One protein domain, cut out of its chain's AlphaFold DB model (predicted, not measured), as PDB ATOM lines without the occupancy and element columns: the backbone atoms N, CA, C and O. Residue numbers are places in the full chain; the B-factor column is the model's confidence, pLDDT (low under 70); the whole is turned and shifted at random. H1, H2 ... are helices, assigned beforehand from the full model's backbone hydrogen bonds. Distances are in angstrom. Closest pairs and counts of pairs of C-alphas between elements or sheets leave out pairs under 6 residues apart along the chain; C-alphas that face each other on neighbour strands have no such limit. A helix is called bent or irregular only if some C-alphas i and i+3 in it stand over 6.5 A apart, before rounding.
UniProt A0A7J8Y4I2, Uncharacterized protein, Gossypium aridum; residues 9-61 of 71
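AT A GLANCE: This is residues 9 to 61 of the 71 residues of an uncharacterized protein of Gossypium aridum (UniProt A0A7J8Y4I2). The printed part is an open arrangement of two groups far apart: at one end H1 and the sharply kinked H2 go round a loose, hollow frame that closes where the later part of H2 comes back to H1, and at the other end H3 is followed by a small loop of residues 52 to 61. The two groups are joined by residues 39 to 42, and no contact ties H3 to H1 or H2. The printed part has 53 residues, with three named helices in the order H1, H2, H3 and no named strand, and the class is all helix. It is only just extended, close to loose, with a radius of gyration of the C-alphas of 15.0 A, and the C-alphas span 39 by 22 by 12 A.

IN THESE COORDINATES: H1 is residues 9 to 17, 12.2 A from first to last C-alpha, and begins at C-alpha 9, at (-28.633, 24.456, -3.241). H2 is residues 20 to 38, 17.1 A from first to last C-alpha; C-alpha 20 is at (-9.956, 30.278, -5.051) and C-alpha 38 at (-21.494, 20.255, 2.633). H2 has a kink of 115 degrees near residue 30 and is irregular there, with C-alphas 29 and 32 at 9.4 A, where about 5 A is found in a regular helix. H3 is residues 43 to 51, 12.8 A long, and ends at C-alpha 51, at (-28.189, 18.343, 25.793).

HOW THE PARTS SIT: H1 and H2 touch, with 5 pairs of C-alphas within 8 A; the closest C-alphas are those of Lys 12 and Leu 37, 6.5 A apart. They run opposite ways at a shallow tilt of 31 degrees, the line of H2 being a rough one, and form a helical hairpin. H3 is apart from H1 and from H2. Every O i to N i+4 pair is within hydrogen-bond range in H1 and H3, but in H2 it is 8 of 15. After H3, residues 53 to 54 make a short antiparallel pairing with residues 59 to 60.

THE WHOLE: The C-alphas farthest apart are those of Asp 19 and Thr 56, at 41.1 A, and the outline is only just elongated. The printed part has no cut, and both links, H1 to H2 and H2 to H3, are tight. Residues 16 to 22, of which 20 to 22 belong to H2, stand free, as do residues 39 to 48, of which 43 to 48 belong to H3, and residues 54 to 59. The mean pLDDT of the printed part is 88.4, and no printed residue is under 70.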
ATOM      1  N   ASP A   9     -29.120  24.683  -1.876       88.81
ATOM      2  CA  ASP A   9     -28.633  24.456  -3.241       88.81
ATOM      3  C   ASP A   9     -28.109  25.745  -3.895       88.81
ATOM      4  O   ASP A   9     -27.089  25.737  -4.582       88.81
ATOM      5  N   GLU A  10     -28.779  26.874  -3.641       92.31
ATOM      6  CA  GLU A  10     -28.382  28.194  -4.142       92.31
ATOM      7  C   GLU A  10     -27.073  28.644  -3.482       92.31
ATOM      8  O   GLU A  10     -26.152  29.088  -4.165       92.31
ATOM      9  N   LEU A  11     -26.946  28.451  -2.164       91.56
ATOM     10  CA  LEU A  11     -25.720  28.763  -1.425       91.56
ATOM     11  C   LEU A  11     -24.539  27.898  -1.879       91.56
ATOM     12  O   LEU A  11     -23.437  28.416  -2.074       91.56
ATOM     13  N   LYS A  12     -24.768  26.600  -2.102       92.31
ATOM     14  CA  LYS A  12     -23.765  25.685  -2.663       92.31
ATOM     15  C   LYS A  12     -23.329  26.126  -4.054       92.31
ATOM     16  O   LYS A  12     -22.130  26.172  -4.316       92.31
ATOM     17  N   GLY A  13     -24.278  26.493  -4.915       93.75
ATOM     18  CA  GLY A  13     -23.995  26.991  -6.260       93.75
ATOM     19  C   GLY A  13     -23.152  28.268  -6.245       93.75
ATOM     20  O   GLY A  13     -22.153  28.359  -6.957       93.75
ATOM     21  N   ILE A  14     -23.490  29.224  -5.372       93.44
ATOM     22  CA  ILE A  14     -22.698  30.447  -5.180       93.44
ATOM     23  C   ILE A  14     -21.271  30.095  -4.748       93.44
ATOM     24  O   ILE A  14     -20.326  30.565  -5.381       93.44
ATOM     25  N   TRP A  15     -21.101  29.253  -3.725       94.31
ATOM     26  CA  TRP A  15     -19.778  28.842  -3.242       94.31
ATOM     27  C   TRP A  15     -18.944  28.145  -4.324       94.31
ATOM     28  O   TRP A  15     -17.761  28.441  -4.487       94.31
ATOM     29  N   GLN A  16     -19.558  27.244  -5.091       94.38
ATOM     30  CA  GLN A  16     -18.888  26.516  -6.169       94.38
ATOM     31  C   GLN A  16     -18.490  27.422  -7.338       94.38
ATOM     32  O   GLN A  16     -17.469  27.172  -7.968       94.38
ATOM     33  N   SER A  17     -19.255  28.485  -7.602       96.19
ATOM     34  CA  SER A  17     -18.957  29.446  -8.672       96.19
ATOM     35  C   SER A  17     -17.773  30.376  -8.384       96.19
ATOM     36  O   SER A  17     -17.305  31.064  -9.289       96.19
ATOM     37  N   TRP A  18     -17.316  30.462  -7.131       96.44
ATOM     38  CA  TRP A  18     -16.236  31.370  -6.753       96.44
ATOM     39  C   TRP A  18     -14.866  30.812  -7.135       96.44
ATOM     40  O   TRP A  18     -14.614  29.612  -7.024       96.44
ATOM     41  N   ASP A  19     -13.963  31.712  -7.518       96.88
ATOM     42  CA  ASP A  19     -12.544  31.398  -7.640       96.88
ATOM     43  C   ASP A  19     -11.883  31.199  -6.263       96.88
ATOM     44  O   ASP A  19     -12.421  31.565  -5.210       96.88
ATOM     45  N   GLU A  20     -10.687  30.612  -6.274       95.94
ATOM     46  CA  GLU A  20      -9.956  30.278  -5.051       95.94
ATOM     47  C   GLU A  20      -9.507  31.512  -4.258       95.94
ATOM     48  O   GLU A  20      -9.472  31.464  -3.029       95.94
ATOM     49  N   ALA A  21      -9.235  32.646  -4.909       97.25
ATOM     50  CA  ALA A  21      -8.859  33.876  -4.209       97.25
ATOM     51  C   ALA A  21     -10.032  34.417  -3.379       97.25
ATOM     52  O   ALA A  21      -9.868  34.830  -2.229       97.25
ATOM     53  N   LYS A  22     -11.243  34.366  -3.936       96.25
ATOM     54  CA  LYS A  22     -12.466  34.779  -3.255       96.25
ATOM     55  C   LYS A  22     -12.845  33.818  -2.131       96.25
ATOM     56  O   LYS A  22     -13.251  34.282  -1.065       96.25
ATOM     57  N   LYS A  23     -12.667  32.507  -2.329       95.06
ATOM     58  CA  LYS A  23     -12.842  31.503  -1.263       95.06
ATOM     59  C   LYS A  23     -11.842  31.703  -0.127       95.06
ATOM     60  O   LYS A  23     -12.266  31.739   1.024       95.06
ATOM     61  N   THR A  24     -10.568  31.928  -0.448       96.06
ATOM     62  CA  THR A  24      -9.508  32.205   0.537       96.06
ATOM     63  C   THR A  24      -9.850  33.446   1.354       96.06
ATOM     64  O   THR A  24      -9.937  33.382   2.572       96.06
ATOM     65  N   ARG A  25     -10.196  34.558   0.692       96.75
ATOM     66  CA  ARG A  25     -10.592  35.791   1.386       96.75
ATOM     67  C   ARG A  25     -11.828  35.601   2.269       96.75
ATOM     68  O   ARG A  25     -11.966  36.263   3.295       96.75
ATOM     69  N   PHE A  26     -12.767  34.749   1.869       95.25
ATOM     70  CA  PHE A  26     -13.914  34.424   2.711       95.25
ATOM     71  C   PHE A  26     -13.489  33.610   3.937       95.25
ATOM     72  O   PHE A  26     -13.914  33.927   5.045       95.25
ATOM     73  N   GLN A  27     -12.619  32.615   3.753       95.25
ATOM     74  CA  GLN A  27     -12.067  31.815   4.844       95.25
ATOM     75  C   GLN A  27     -11.246  32.649   5.829       95.25
ATOM     76  O   GLN A  27     -11.380  32.445   7.029       95.25
ATOM     77  N   ASP A  28     -10.484  33.638   5.370       96.00
ATOM     78  CA  ASP A  28      -9.732  34.525   6.267       96.00
ATOM     79  C   ASP A  28     -10.655  35.345   7.182       96.00
ATOM     80  O   ASP A  28     -10.344  35.581   8.347       96.00
ATOM     81  N   ASN A  29     -11.815  35.770   6.670       95.38
ATOM     82  CA  ASN A  29     -12.756  36.609   7.417       95.38
ATOM     83  C   ASN A  29     -13.728  35.811   8.297       95.38
ATOM     84  O   ASN A  29     -14.167  36.307   9.333       95.38
ATOM     85  N   TYR A  30     -14.112  34.607   7.866       93.75
ATOM     86  CA  TYR A  30     -15.209  33.836   8.467       93.75
ATOM     87  C   TYR A  30     -14.815  32.405   8.851       93.75
ATOM     88  O   TYR A  30     -15.659  31.623   9.292       93.75
ATOM     89  N   GLY A  31     -13.551  32.036   8.672       92.56
ATOM     90  CA  GLY A  31     -13.077  30.669   8.827       92.56
ATOM     91  C   GLY A  31     -13.732  29.708   7.835       92.56
ATOM     92  O   GLY A  31     -14.258  30.072   6.782       92.56
ATOM     93  N   ASN A  32     -13.764  28.434   8.207       89.88
ATOM     94  CA  ASN A  32     -14.291  27.363   7.362       89.88
ATOM     95  C   ASN A  32     -15.824  27.230   7.393       89.88
ATOM     96  O   ASN A  32     -16.353  26.172   7.067       89.88
ATOM     97  N   VAL A  33     -16.562  28.294   7.732       90.19
ATOM     98  CA  VAL A  33     -18.037  28.278   7.814       90.19
ATOM     99  C   VAL A  33     -18.695  27.793   6.519       90.19
ATOM    100  O   VAL A  33     -19.688  27.073   6.571       90.19
ATOM    101  N   ALA A  34     -18.133  28.111   5.351       89.62
ATOM    102  CA  ALA A  34     -18.678  27.648   4.072       89.62
ATOM    103  C   ALA A  34     -18.649  26.116   3.906       89.62
ATOM    104  O   ALA A  34     -19.454  25.567   3.156       89.62
ATOM    105  N   GLN A  35     -17.768  25.409   4.625       88.88
ATOM    106  CA  GLN A  35     -17.717  23.946   4.596       88.88
ATOM    107  C   GLN A  35     -18.964  23.317   5.226       88.88
ATOM    108  O   GLN A  35     -19.357  22.224   4.822       88.88
ATOM    109  N   LEU A  36     -19.638  24.028   6.140       88.50
ATOM    110  CA  LEU A  36     -20.874  23.567   6.775       88.50
ATOM    111  C   LEU A  36     -21.999  23.328   5.763       88.50
ATOM    112  O   LEU A  36     -22.859  22.494   6.013       88.50
ATOM    113  N   LEU A  37     -21.966  23.988   4.597       88.44
ATOM    114  CA  LEU A  37     -22.922  23.731   3.515       88.44
ATOM    115  C   LEU A  37     -22.850  22.283   3.010       88.44
ATOM    116  O   LEU A  37     -23.826  21.774   2.477       88.44
ATOM    117  N   PHE A  38     -21.709  21.610   3.150       88.38
ATOM    118  CA  PHE A  38     -21.494  20.255   2.633       88.38
ATOM    119  C   PHE A  38     -21.559  19.179   3.718       88.38
ATOM    120  O   PHE A  38     -21.546  17.990   3.398       88.38
ATOM    121  N   VAL A  39     -21.649  19.581   4.984       85.62
ATOM    122  CA  VAL A  39     -21.821  18.657   6.101       85.62
ATOM    123  C   VAL A  39     -23.279  18.224   6.131       85.62
ATOM    124  O   VAL A  39     -24.180  19.053   6.240       85.62
ATOM    125  N   LYS A  40     -23.525  16.915   6.035       83.06
ATOM    126  CA  LYS A  40     -24.867  16.393   6.291       83.06
ATOM    127  C   LYS A  40     -25.162  16.566   7.781       83.06
ATOM    128  O   LYS A  40     -24.380  16.053   8.583       83.06
ATOM    129  N   PRO A  41     -26.246  17.262   8.161       77.75
ATOM    130  CA  PRO A  41     -26.649  17.304   9.552       77.75
ATOM    131  C   PRO A  41     -26.994  15.882   9.995       77.75
ATOM    132  O   PRO A  41     -27.790  15.193   9.357       77.75
ATOM    133  N   ASP A  42     -26.350  15.440  11.067       84.81
ATOM    134  CA  ASP A  42     -26.758  14.246  11.789       84.81
ATOM    135  C   ASP A  42     -27.717  14.696  12.892       84.81
ATOM    136  O   ASP A  42     -27.319  15.337  13.867       84.81
ATOM    137  N   ASP A  43     -29.000  14.397  12.710       84.62
ATOM    138  CA  ASP A  43     -30.053  14.789  13.644       84.62
ATOM    139  C   ASP A  43     -29.838  14.215  15.048       84.62
ATOM    140  O   ASP A  43     -30.225  14.846  16.036       84.62
ATOM    141  N   ALA A  44     -29.243  13.024  15.161       85.06
ATOM    142  CA  ALA A  44     -28.942  12.420  16.451       85.06
ATOM    143  C   ALA A  44     -27.794  13.171  17.134       85.06
ATOM    144  O   ALA A  44     -27.900  13.497  18.318       85.06
ATOM    145  N   LEU A  45     -26.752  13.526  16.378       82.62
ATOM    146  CA  LEU A  45     -25.640  14.333  16.879       82.62
ATOM    147  C   LEU A  45     -26.102  15.728  17.313       82.62
ATOM    148  O   LEU A  45     -25.761  16.174  18.404       82.62
ATOM    149  N   LEU A  46     -26.915  16.404  16.500       83.25
ATOM    150  CA  LEU A  46     -27.438  17.733  16.829       83.25
ATOM    151  C   LEU A  46     -28.310  17.698  18.088       83.25
ATOM    152  O   LEU A  46     -28.167  18.557  18.957       83.25
ATOM    153  N   LYS A  47     -29.173  16.683  18.234       84.50
ATOM    154  CA  LYS A  47     -29.954  16.483  19.465       84.50
ATOM    155  C   LYS A  47     -29.055  16.239  20.672       84.50
ATOM    156  O   LYS A  47     -29.290  16.839  21.716       84.50
ATOM    157  N   ALA A  48     -28.015  15.420  20.527       84.31
ATOM    158  CA  ALA A  48     -27.037  15.201  21.586       84.31
ATOM    159  C   ALA A  48     -26.340  16.513  21.981       84.31
ATOM    160  O   ALA A  48     -26.272  16.823  23.163       84.31
ATOM    161  N   MET A  49     -25.914  17.335  21.016       82.38
ATOM    162  CA  MET A  49     -25.277  18.631  21.284       82.38
ATOM    163  C   MET A  49     -26.178  19.586  22.071       82.38
ATOM    164  O   MET A  49     -25.689  20.280  22.958       82.38
ATOM    165  N   VAL A  50     -27.486  19.606  21.801       83.56
ATOM    166  CA  VAL A  50     -28.435  20.435  22.568       83.56
ATOM    167  C   VAL A  50     -28.447  20.054  24.051       83.56
ATOM    168  O   VAL A  50     -28.559  20.940  24.893       83.56
ATOM    169  N   HIS A  51     -28.274  18.773  24.393       81.25
ATOM    170  CA  HIS A  51     -28.189  18.343  25.793       81.25
ATOM    171  C   HIS A  51     -26.944  18.866  26.517       81.25
ATOM    172  O   HIS A  51     -26.976  19.011  27.736       81.25
ATOM    173  N   PHE A  52     -25.878  19.177  25.780       82.06
ATOM    174  CA  PHE A  52     -24.648  19.749  26.327       82.06
ATOM    175  C   PHE A  52     -24.637  21.283  26.292       82.06
ATOM    176  O   PHE A  52     -23.671  21.887  26.739       82.06
ATOM    177  N   TRP A  53     -25.664  21.950  25.758       83.50
ATOM    178  CA  TRP A  53     -25.711  23.412  25.730       83.50
ATOM    179  C   TRP A  53     -25.970  23.986  27.128       83.50
ATOM    180  O   TRP A  53     -27.047  23.795  27.693       83.50
ATOM    181  N   ASP A  54     -25.013  24.748  27.658       81.81
ATOM    182  CA  ASP A  54     -25.192  25.517  28.885       81.81
ATOM    183  C   ASP A  54     -25.676  26.939  28.541       81.81
ATOM    184  O   ASP A  54     -24.922  27.742  27.972       81.81
ATOM    185  N   PRO A  55     -26.928  27.297  28.880       82.00
ATOM    186  CA  PRO A  55     -27.472  28.615  28.572       82.00
ATOM    187  C   PRO A  55     -26.799  29.751  29.361       82.00
ATOM    188  O   PRO A  55     -26.838  30.897  28.910       82.00
ATOM    189  N   THR A  56     -26.175  29.456  30.505       85.19
ATOM    190  CA  THR A  56     -25.490  30.429  31.371       85.19
ATOM    191  C   THR A  56     -24.237  30.959  30.687       85.19
ATOM    192  O   THR A  56     -24.019  32.169  30.626       85.19
ATOM    193  N   TYR A  57     -23.446  30.049  30.115       81.06
ATOM    194  CA  TYR A  57     -22.185  30.370  29.443       81.06
ATOM    195  C   TYR A  57     -22.331  30.526  27.928       81.06
ATOM    196  O   TYR A  57     -21.413  31.017  27.272       81.06
ATOM    197  N   ARG A  58     -23.496  30.160  27.374       80.12
ATOM    198  CA  ARG A  58     -23.775  30.141  25.931       80.12
ATOM    199  C   ARG A  58     -22.727  29.325  25.169       80.12
ATOM    200  O   ARG A  58     -22.265  29.731  24.102       80.12
ATOM    201  N   CYS A  59     -22.334  28.193  25.742       78.25
ATOM    202  CA  CYS A  59     -21.377  27.265  25.161       78.25
ATOM    203  C   CYS A  59     -21.812  25.818  25.411       78.25
ATOM    204  O   CYS A  59     -22.665  25.544  26.255       78.25
ATOM    205  N   PHE A  60     -21.236  24.884  24.655       76.38
ATOM    206  CA  PHE A  60     -21.441  23.460  24.890       76.38
ATOM    207  C   PHE A  60     -20.489  22.988  25.993       76.38
ATOM    208  O   PHE A  60     -19.272  23.034  25.830       76.38
ATOM    209  N   MET A  61     -21.054  22.545  27.109       70.62
ATOM    210  CA  MET A  61     -20.365  21.919  28.225       70.62
ATOM    211  C   MET A  61     -20.439  20.406  28.052       70.62
ATOM    212  O   MET A  61     -21.416  19.762  28.431       70.62
TER     213      MET A  61